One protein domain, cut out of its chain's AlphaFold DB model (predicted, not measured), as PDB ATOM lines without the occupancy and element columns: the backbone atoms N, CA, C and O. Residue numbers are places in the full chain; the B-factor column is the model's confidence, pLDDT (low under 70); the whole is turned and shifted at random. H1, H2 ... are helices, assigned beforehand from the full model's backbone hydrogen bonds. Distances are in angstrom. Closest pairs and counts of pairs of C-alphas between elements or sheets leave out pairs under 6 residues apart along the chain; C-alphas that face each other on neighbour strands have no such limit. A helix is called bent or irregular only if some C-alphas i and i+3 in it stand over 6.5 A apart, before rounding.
ATOM      1  N   HIS A   4      -0.581 -25.330 -22.953       84.38
ATOM      2  CA  HIS A   4      -0.105 -24.578 -21.795       84.38
ATOM      3  C   HIS A   4      -0.446 -23.074 -21.816       84.38
ATOM      4  O   HIS A   4      -0.817 -22.522 -20.788       84.38
ATOM      5  N   LEU A   5      -0.369 -22.392 -22.970       84.50
ATOM      6  CA  LEU A   5      -0.724 -20.965 -23.050       84.50
ATOM      7  C   LEU A   5      -2.229 -20.752 -22.844       84.50
ATOM      8  O   LEU A   5      -2.630 -19.782 -22.210       84.50
ATOM      9  N   VAL A   6      -3.060 -21.660 -23.362       83.25
ATOM     10  CA  VAL A   6      -4.519 -21.610 -23.168       83.25
ATOM     11  C   VAL A   6      -4.860 -21.799 -21.692       83.25
ATOM     12  O   VAL A   6      -5.696 -21.070 -21.162       83.25
ATOM     13  N   ASP A   7      -4.185 -22.732 -21.021       86.31
ATOM     14  CA  ASP A   7      -4.381 -22.975 -19.593       86.31
ATOM     15  C   ASP A   7      -3.924 -21.777 -18.749       86.31
ATOM     16  O   ASP A   7      -4.650 -21.362 -17.845       86.31
ATOM     17  N   MET A   8      -2.796 -21.144 -19.098       88.44
ATOM     18  CA  MET A   8      -2.342 -19.898 -18.464       88.44
ATOM     19  C   MET A   8      -3.339 -18.748 -18.660       88.44
ATOM     20  O   MET A   8      -3.662 -18.053 -17.701       88.44
ATOM     21  N   LEU A   9      -3.857 -18.552 -19.877       87.12
ATOM     22  CA  LEU A   9      -4.859 -17.518 -20.153       87.12
ATOM     23  C   LEU A   9      -6.140 -17.769 -19.356       87.12
ATOM     24  O   LEU A   9      -6.673 -16.846 -18.750       87.12
ATOM     25  N   ARG A  10      -6.610 -19.019 -19.289       86.00
ATOM     26  CA  ARG A  10      -7.793 -19.379 -18.497       86.00
ATOM     27  C   ARG A  10      -7.569 -19.147 -17.001       86.00
ATOM     28  O   ARG A  10      -8.454 -18.592 -16.356       86.00
ATOM     29  N   ALA A  11      -6.401 -19.510 -16.470       85.69
ATOM     30  CA  ALA A  11      -6.042 -19.278 -15.069       85.69
ATOM     31  C   ALA A  11      -6.014 -17.784 -14.698       85.69
ATOM     32  O   ALA A  11      -6.281 -17.436 -13.555       85.69
ATOM     33  N   GLN A  12      -5.740 -16.906 -15.667       82.50
ATOM     34  CA  GLN A  12      -5.744 -15.446 -15.506       82.50
ATOM     35  C   GLN A  12      -7.076 -14.786 -15.921       82.50
ATOM     36  O   GLN A  12      -7.139 -13.571 -16.085       82.50
ATOM     37  N   GLY A  13      -8.147 -15.561 -16.142       79.62
ATOM     38  CA  GLY A  13      -9.462 -15.027 -16.530       79.62
ATOM     39  C   GLY A  13      -9.574 -14.552 -17.987       79.62
ATOM     40  O   GLY A  13     -10.575 -13.954 -18.369       79.62
ATOM     41  N   LEU A  14      -8.585 -14.849 -18.830       83.25
ATOM     42  CA  LEU A  14      -8.491 -14.457 -20.243       83.25
ATOM     43  C   LEU A  14      -8.861 -15.600 -21.205       83.25
ATOM     44  O   LEU A  14      -8.393 -15.647 -22.340       83.25
ATOM     45  N   GLY A  15      -9.700 -16.544 -20.774       80.00
ATOM     46  CA  GLY A  15     -10.029 -17.749 -21.551       80.00
ATOM     47  C   GLY A  15     -10.719 -17.495 -22.901       80.00
ATOM     48  O   GLY A  15     -10.720 -18.379 -23.753       80.00
ATOM     49  N   THR A  16     -11.288 -16.305 -23.102       79.00
ATOM     50  CA  THR A  16     -11.939 -15.863 -24.348       79.00
ATOM     51  C   THR A  16     -11.113 -14.834 -25.124       79.00
ATOM     52  O   THR A  16     -11.556 -14.363 -26.171       79.00
ATOM     53  N   ALA A  17      -9.925 -14.468 -24.629       81.88
ATOM     54  CA  ALA A  17      -9.087 -13.470 -25.274       81.88
ATOM     55  C   ALA A  17      -8.572 -13.990 -26.631       81.88
ATOM     56  O   ALA A  17      -8.083 -15.124 -26.710       81.88
ATOM     57  N   PRO A  18      -8.654 -13.187 -27.706       82.00
ATOM     58  CA  PRO A  18      -8.143 -13.595 -29.004       82.00
ATOM     59  C   PRO A  18      -6.611 -13.661 -28.972       82.00
ATOM     60  O   PRO A  18      -5.941 -12.741 -28.505       82.00
ATOM     61  N   VAL A  19      -6.046 -14.756 -29.485       86.25
ATOM     62  CA  VAL A  19      -4.594 -14.963 -29.563       86.25
ATOM     63  C   VAL A  19      -4.156 -14.964 -31.020       86.25
ATOM     64  O   VAL A  19      -4.621 -15.777 -31.822       86.25
ATOM     65  N   PHE A  20      -3.215 -14.080 -31.344       89.38
ATOM     66  CA  PHE A  20      -2.657 -13.921 -32.686       89.38
ATOM     67  C   PHE A  20      -1.190 -14.370 -32.684       89.38
ATOM     68  O   PHE A  20      -0.321 -13.597 -32.284       89.38
ATOM     69  N   PRO A  21      -0.885 -15.626 -33.059       87.56
ATOM     70  CA  PRO A  21       0.497 -16.079 -33.148       87.56
ATOM     71  C   PRO A  21       1.184 -15.401 -34.335       87.56
ATOM     72  O   PRO A  21       0.698 -15.496 -35.460       87.56
ATOM     73  N   ILE A  22       2.318 -14.757 -34.074       90.12
ATOM     74  CA  ILE A  22       3.205 -14.209 -35.101       90.12
ATOM     75  C   ILE A  22       4.417 -15.147 -35.174       90.12
ATOM     76  O   ILE A  22       5.027 -15.401 -34.130       90.12
ATOM     77  N   PRO A  23       4.731 -15.735 -36.342       89.44
ATOM     78  CA  PRO A  23       5.906 -16.584 -36.481       89.44
ATOM     79  C   PRO A  23       7.184 -15.767 -36.286       89.44
ATOM     80  O   PRO A  23       7.237 -14.574 -36.580       89.44
ATOM     81  N   GLU A  24       8.234 -16.429 -35.813       91.69
ATOM     82  CA  GLU A  24       9.577 -15.864 -35.884       91.69
ATOM     83  C   GLU A  24       9.969 -15.751 -37.361       91.69
ATOM     84  O   GLU A  24       9.940 -16.736 -38.100       91.69
ATOM     85  N   THR A  25      10.247 -14.530 -37.809       92.88
ATOM     86  CA  THR A  25      10.376 -14.178 -39.225       92.88
ATOM     87  C   THR A  25      11.425 -13.084 -39.397       92.88
ATOM     88  O   THR A  25      11.805 -12.411 -38.435       92.88
ATOM     89  N   THR A  26      11.905 -12.896 -40.621       92.75
ATOM     90  CA  THR A  26      12.798 -11.782 -40.949       92.75
ATOM     91  C   THR A  26      11.987 -10.510 -41.155       92.75
ATOM     92  O   THR A  26      10.961 -10.529 -41.834       92.75
ATOM     93  N   LEU A  27      12.472  -9.400 -40.602       94.56
ATOM     94  CA  LEU A  27      11.873  -8.085 -40.812       94.56
ATOM     95  C   LEU A  27      12.049  -7.624 -42.267       94.56
ATOM     96  O   LEU A  27      12.992  -8.029 -42.951       94.56
ATOM     97  N   ASP A  28      11.137  -6.775 -42.729       91.44
ATOM     98  CA  ASP A  28      11.190  -6.167 -44.054       91.44
ATOM     99  C   ASP A  28      12.269  -5.066 -44.157       91.44
ATOM    100  O   ASP A  28      12.995  -4.769 -43.206       91.44
ATOM    101  N   GLY A  29      12.371  -4.430 -45.330       89.25
ATOM    102  CA  GLY A  29      13.356  -3.371 -45.590       89.25
ATOM    103  C   GLY A  29      13.223  -2.118 -44.711       89.25
ATOM    104  O   GLY A  29      14.146  -1.309 -44.688       89.25
ATOM    105  N   ASN A  30      12.118  -1.967 -43.976       91.19
ATOM    106  CA  ASN A  30      11.880  -0.883 -43.021       91.19
ATOM    107  C   ASN A  30      12.033  -1.341 -41.559       91.19
ATOM    108  O   ASN A  30      11.774  -0.559 -40.644       91.19
ATOM    109  N   GLY A  31      12.428  -2.596 -41.320       93.44
ATOM    110  CA  GLY A  31      12.518  -3.170 -39.979       93.44
ATOM    111  C   GLY A  31      11.157  -3.527 -39.369       93.44
ATOM    112  O   GLY A  31      11.040  -3.574 -38.146       93.44
ATOM    113  N   LEU A  32      10.126  -3.764 -40.187       92.94
ATOM    114  CA  LEU A  32       8.783  -4.142 -39.739       92.94
ATOM    115  C   LEU A  32       8.495  -5.627 -39.984       92.94
ATOM    116  O   LEU A  32       9.136  -6.283 -40.801       92.94
ATOM    117  N   LEU A  33       7.510  -6.167 -39.264       94.06
ATOM    118  CA  LEU A  33       7.001  -7.515 -39.527       94.06
ATOM    119  C   LEU A  33       6.296  -7.565 -40.898       94.06
ATOM    120  O   LEU A  33       5.558  -6.625 -41.212       94.06
ATOM    121  N   PRO A  34       6.448  -8.657 -41.676       93.88
ATOM    122  CA  PRO A  34       5.723  -8.841 -42.930       93.88
ATOM    123  C   PRO A  34       4.208  -8.688 -42.756       93.88
ATOM    124  O   PRO A  34       3.620  -9.201 -41.801       93.88
ATOM    125  N   GLU A  35       3.549  -8.017 -43.705       90.31
ATOM    126  CA  GLU A  35       2.107  -7.740 -43.621       90.31
ATOM    127  C   GLU A  35       1.273  -9.021 -43.492       90.31
ATOM    128  O   GLU A  35       0.309  -9.058 -42.727       90.31
ATOM    129  N   THR A  36       1.679 -10.090 -44.179       90.81
ATOM    130  CA  THR A  36       1.026 -11.404 -44.131       90.81
ATOM    131  C   THR A  36       0.976 -11.986 -42.723       90.81
ATOM    132  O   THR A  36      -0.020 -12.611 -42.355       90.81
ATOM    133  N   ASP A  37       2.007 -11.731 -41.916       93.06
ATOM    134  CA  ASP A  37       2.157 -12.304 -40.578       93.06
ATOM    135  C   ASP A  37       1.299 -11.556 -39.546       93.06
ATOM    136  O   ASP A  37       0.843 -12.138 -38.560       93.06
ATOM    137  N   VAL A  38       1.000 -10.276 -39.802       93.69
ATOM    138  CA  VAL A  38       0.141  -9.432 -38.952       93.69
ATOM    139  C   VAL A  38      -1.272  -9.233 -39.508       93.69
ATOM    140  O   VAL A  38      -2.109  -8.630 -38.832       93.69
ATOM    141  N   ALA A  39      -1.583  -9.754 -40.699       92.88
ATOM    142  CA  ALA A  39      -2.854  -9.527 -41.395       92.88
ATOM    143  C   ALA A  39      -4.079  -9.887 -40.540       92.88
ATOM    144  O   ALA A  39      -5.050  -9.133 -40.497       92.88
ATOM    145  N   ARG A  40      -4.024 -11.002 -39.794       92.00
ATOM    146  CA  ARG A  40      -5.131 -11.430 -38.914       92.00
ATOM    147  C   ARG A  40      -5.353 -10.468 -37.746       92.00
ATOM    148  O   ARG A  40      -6.498 -10.164 -37.429       92.00
ATOM    149  N   LEU A  41      -4.273  -9.980 -37.131       92.69
ATOM    150  CA  LEU A  41      -4.341  -8.980 -36.064       92.69
ATOM    151  C   LEU A  41      -4.870  -7.647 -36.609       92.69
ATOM    152  O   LEU A  41      -5.750  -7.042 -36.004       92.69
ATOM    153  N   ARG A  42      -4.378  -7.215 -37.777       92.25
ATOM    154  CA  ARG A  42      -4.816  -5.983 -38.448       92.25
ATOM    155  C   ARG A  42      -6.298  -6.029 -38.820       92.25
ATOM    156  O   ARG A  42      -7.002  -5.055 -38.561       92.25
ATOM    157  N   SER A  43      -6.773  -7.142 -39.383       93.38
ATOM    158  CA  SER A  43      -8.196  -7.346 -39.691       93.38
ATOM    159  C   SER A  43      -9.032  -7.240 -38.425       93.38
ATOM    160  O   SER A  43      -9.938  -6.422 -38.373       93.38
ATOM    161  N   TRP A  44      -8.661  -7.971 -37.367       91.44
ATOM    162  CA  TRP A  44      -9.391  -7.927 -36.101       91.44
ATOM    163  C   TRP A  44      -9.444  -6.519 -35.494       91.44
ATOM    164  O   TRP A  44     -10.505  -6.085 -35.057       91.44
ATOM    165  N   LEU A  45      -8.329  -5.778 -35.505       90.38
ATOM    166  CA  LEU A  45      -8.299  -4.387 -35.042       90.38
ATOM    167  C   LEU A  45      -9.186  -3.473 -35.896       90.38
ATOM    168  O   LEU A  45      -9.817  -2.569 -35.356       90.38
ATOM    169  N   THR A  46      -9.243  -3.702 -37.208       92.88
ATOM    170  CA  THR A  46     -10.079  -2.924 -38.136       92.88
ATOM    171  C   THR A  46     -11.562  -3.226 -37.926       92.88
ATOM    172  O   THR A  46     -12.371  -2.304 -37.851       92.88
ATOM    173  N   ASP A  47     -11.920  -4.498 -37.757       90.44
ATOM    174  CA  ASP A  47     -13.289  -4.934 -37.470       90.44
ATOM    175  C   ASP A  47     -13.755  -4.382 -36.117       90.44
ATOM    176  O   ASP A  47     -14.825  -3.780 -36.020       90.44
ATOM    177  N   LEU A  48     -12.899  -4.472 -35.092       89.31
ATOM    178  CA  LEU A  48     -13.135  -3.854 -33.790       89.31
ATOM    179  C   LEU A  48     -13.295  -2.331 -33.922       89.31
ATOM    180  O   LEU A  48     -14.206  -1.752 -33.340       89.31
ATOM    181  N   ALA A  49     -12.456  -1.660 -34.712       88.00
ATOM    182  CA  ALA A  49     -12.556  -0.218 -34.933       88.00
ATOM    183  C   ALA A  49     -13.853   0.204 -35.642       88.00
ATOM    184  O   ALA A  49     -14.280   1.345 -35.471       88.00
ATOM    185  N   ASN A  50     -14.514  -0.697 -36.371       92.56
ATOM    186  CA  ASN A  50     -15.776  -0.428 -37.061       92.56
ATOM    187  C   ASN A  50     -17.021  -0.841 -36.250       92.56
ATOM    188  O   ASN A  50     -18.091  -0.278 -36.465       92.56
ATOM    189  N   ASP A  51     -16.889  -1.730 -35.262       93.00
ATOM    190  CA  ASP A  51     -17.992  -2.190 -34.406       93.00
ATOM    191  C   ASP A  51     -18.050  -1.426 -33.070       93.00
ATOM    192  O   ASP A  51     -17.249  -1.635 -32.157       93.00
ATOM    193  N   ALA A  52     -19.029  -0.527 -32.933       89.88
ATOM    194  CA  ALA A  52     -19.206   0.269 -31.719       89.88
ATOM    195  C   ALA A  52     -19.502  -0.575 -30.468       89.88
ATOM    196  O   ALA A  52     -18.992  -0.255 -29.393       89.88
ATOM    197  N   THR A  53     -20.272  -1.655 -30.602       89.50
ATOM    198  CA  THR A  53     -20.633  -2.537 -29.489       89.50
ATOM    199  C   THR A  53     -19.427  -3.355 -29.039       89.50
ATOM    200  O   THR A  53     -19.154  -3.433 -27.841       89.50
ATOM    201  N   ALA A  54     -18.646  -3.902 -29.974       85.19
ATOM    202  CA  ALA A  54     -17.417  -4.619 -29.639       85.19
ATOM    203  C   ALA A  54     -16.379  -3.707 -28.961       85.19
ATOM    204  O   ALA A  54     -15.753  -4.121 -27.980       85.19
ATOM    205  N   ARG A  55     -16.227  -2.447 -29.408       88.12
ATOM    206  CA  ARG A  55     -15.367  -1.468 -28.711       88.12
ATOM    207  C   ARG A  55     -15.837  -1.209 -27.291       88.12
ATOM    208  O   ARG A  55     -15.009  -1.187 -26.386       88.12
ATOM    209  N   GLU A  56     -17.138  -1.013 -27.091       88.75
ATOM    210  CA  GLU A  56     -17.690  -0.756 -25.761       88.75
ATOM    211  C   GLU A  56     -17.393  -1.913 -24.797       88.75
ATOM    212  O   GLU A  56     -16.987  -1.673 -23.658       88.75
ATOM    213  N   VAL A  57     -17.513  -3.162 -25.258       86.56
ATOM    214  CA  VAL A  57     -17.177  -4.353 -24.461       86.56
ATOM    215  C   VAL A  57     -15.706  -4.350 -24.046       86.56
ATOM    216  O   VAL A  57     -15.414  -4.537 -22.866       86.56
ATOM    217  N   VAL A  58     -14.780  -4.094 -24.980       85.12
ATOM    218  CA  VAL A  58     -13.340  -4.032 -24.675       85.12
ATOM    219  C   VAL A  58     -13.035  -2.894 -23.700       85.12
ATOM    220  O   VAL A  58     -12.347  -3.117 -22.710       85.12
ATOM    221  N   VAL A  59     -13.594  -1.698 -23.919       88.12
ATOM    222  CA  VAL A  59     -13.418  -0.544 -23.020       88.12
ATOM    223  C   VAL A  59     -13.914  -0.869 -21.613       88.12
ATOM    224  O   VAL A  59     -13.200  -0.615 -20.643       88.12
ATOM    225  N   ARG A  60     -15.103  -1.471 -21.483       87.00
ATOM    226  CA  ARG A  60     -15.664  -1.854 -20.185       87.00
ATOM    227  C   ARG A  60     -14.819  -2.930 -19.510       87.00
ATOM    228  O   ARG A  60     -14.523  -2.799 -18.331       87.00
ATOM    229  N   GLN A  61     -14.372  -3.943 -20.250       84.88
ATOM    230  CA  GLN A  61     -13.489  -4.986 -19.728       84.88
ATOM    231  C   GLN A  61     -12.151  -4.411 -19.238       84.88
ATOM    232  O   GLN A  61     -11.702  -4.758 -18.147       84.88
ATOM    233  N   THR A  62     -11.525  -3.516 -20.007       87.31
ATOM    234  CA  THR A  62     -10.282  -2.846 -19.607       87.31
ATOM    235  C   THR A  62     -10.498  -1.951 -18.390       87.31
ATOM    236  O   THR A  62      -9.682  -1.992 -17.475       87.31
ATOM    237  N   LEU A  63     -11.598  -1.191 -18.336       88.50
ATOM    238  CA  LEU A  63     -11.937  -0.362 -17.179       88.50
ATOM    239  C   LEU A  63     -12.158  -1.219 -15.929       88.50
ATOM    240  O   LEU A  63     -11.547  -0.949 -14.901       88.50
ATOM    241  N   THR A  64     -12.964  -2.279 -16.021       86.06
ATOM    242  CA  THR A  64     -13.201  -3.214 -14.914       86.06
ATOM    243  C   THR A  64     -11.903  -3.860 -14.445       86.06
ATOM    244  O   THR A  64     -11.666  -3.930 -13.245       86.06
ATOM    245  N   GLY A  65     -11.032  -4.289 -15.365       85.62
ATOM    246  CA  GLY A  65      -9.728  -4.857 -15.019       85.62
ATOM    247  C   GLY A  65      -8.795  -3.844 -14.353       85.62
ATOM    248  O   GLY A  65      -8.175  -4.148 -13.336       85.62
ATOM    249  N   ALA A  66      -8.728  -2.619 -14.880       87.44
ATOM    250  CA  ALA A  66      -7.932  -1.542 -14.302       87.44
ATOM    251  C   ALA A  66      -8.420  -1.188 -12.892       87.44
ATOM    252  O   ALA A  66      -7.607  -1.083 -11.975       87.44
ATOM    253  N   LEU A  67      -9.736  -1.087 -12.704       86.38
ATOM    254  CA  LEU A  67     -10.361  -0.884 -11.405       86.38
ATOM    255  C   LEU A  67     -10.037  -2.054 -10.464       86.38
ATOM    256  O   LEU A  67      -9.427  -1.826  -9.423       86.38
ATOM    257  N   ALA A  68     -10.318  -3.300 -10.843       83.56
ATOM    258  CA  ALA A  68     -10.017  -4.470 -10.013       83.56
ATOM    259  C   ALA A  68      -8.532  -4.541  -9.596       83.56
ATOM    260  O   ALA A  68      -8.217  -4.928  -8.476       83.56
ATOM    261  N   SER A  69      -7.606  -4.093 -10.455       86.00
ATOM    262  CA  SER A  69      -6.174  -4.044 -10.119       86.00
ATOM    263  C   SER A  69      -5.814  -3.039  -9.015       86.00
ATOM    264  O   SER A  69      -4.758  -3.163  -8.398       86.00
ATOM    265  N   LEU A  70      -6.654  -2.026  -8.768       86.62
ATOM    266  CA  LEU A  70      -6.403  -1.041  -7.717       86.62
ATOM    267  C   LEU A  70      -6.580  -1.639  -6.326       86.62
ATOM    268  O   LEU A  70      -5.916  -1.159  -5.417       86.62
ATOM    269  N   ASP A  71      -7.422  -2.659  -6.152       83.50
ATOM    270  CA  ASP A  71      -7.693  -3.230  -4.830       83.50
ATOM    271  C   ASP A  71      -6.420  -3.864  -4.255       83.50
ATOM    272  O   ASP A  71      -5.915  -3.411  -3.229       83.50
TER     273      ASP A  71
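Overview. This is residues 4 to 71 of the 349 residues of the protein "Putative ABC transporter" of Tetrasphaera australiensis Ben110 (UniProt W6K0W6). Two long helices, H2 and H3, meet near their ends as an L, and a short helix, H1, lies across the open side, away from both. A long link, residues 12 to 34, runs from H1 through this open side, turns in a loop whose residues 27 to 32 stick out, and folds back into H2. The printed part has 68 residues with three named helices, in the order H1, H2, H3, and no named strand; the class is all helix. The whole is loose, with a radius of gyration of the C-alphas of 15.4 A and spans of 45 by 32 by 20 A.

Along the chain. The longest helix by residues is H3, residues 52 to 71, 29.5 A from first to last C-alpha; it ends at C-alpha 71, at (-7.693, -3.230, -4.830). H2, residues 35 to 50, measures 20.4 A and begins at C-alpha 35, at (2.107, -7.740, -43.621). H2 is irregular, with C-alphas 37 and 40 being 7.5 A apart, and it has a kink of 35 degrees near residue 42. H1, residues 4 to 11, measures 10.4 A and begins at C-alpha 4, at (-0.105, -24.578, -21.795).

Arrangement. H3 and H2 only just touch, with 3 pairs of C-alphas within 8 A, and they touch only at the corner by their link. H3 touches H2 with residues 54 to 55 alone, and H2 touches H3 with residues 48 to 49 alone; the closest C-alphas of the two helices are those of Leu 48 and Ala 54, 6.0 A apart. The lines of H2 and H3 are about perpendicular, at 86 degrees, and their centres are 20.8 A apart. H1 is apart from H3 and also apart from H2. In H1 every O i to N i+4 pair is within hydrogen-bond range; in H2 10 of 12 are, and in H3 15 of 16.

Size, cuts and confidence. The two C-alphas farthest apart are those of Gly 29 and Asp 71, at 45.9 A. Residues 27 to 32 stand free, as do residues 49 to 54, of which 52 to 54 belong to H3, and residues 59 to 71 of H3. Without these stretches the body has 43 residues and spans 32 by 29 by 9 A. The link from H1 to H2, with 23 residues, is long, and that from H2 to H3, with 1 residue, is tight. The printed part has no cut. The mean pLDDT of the printed part is 88.4, and no printed residue is under 70.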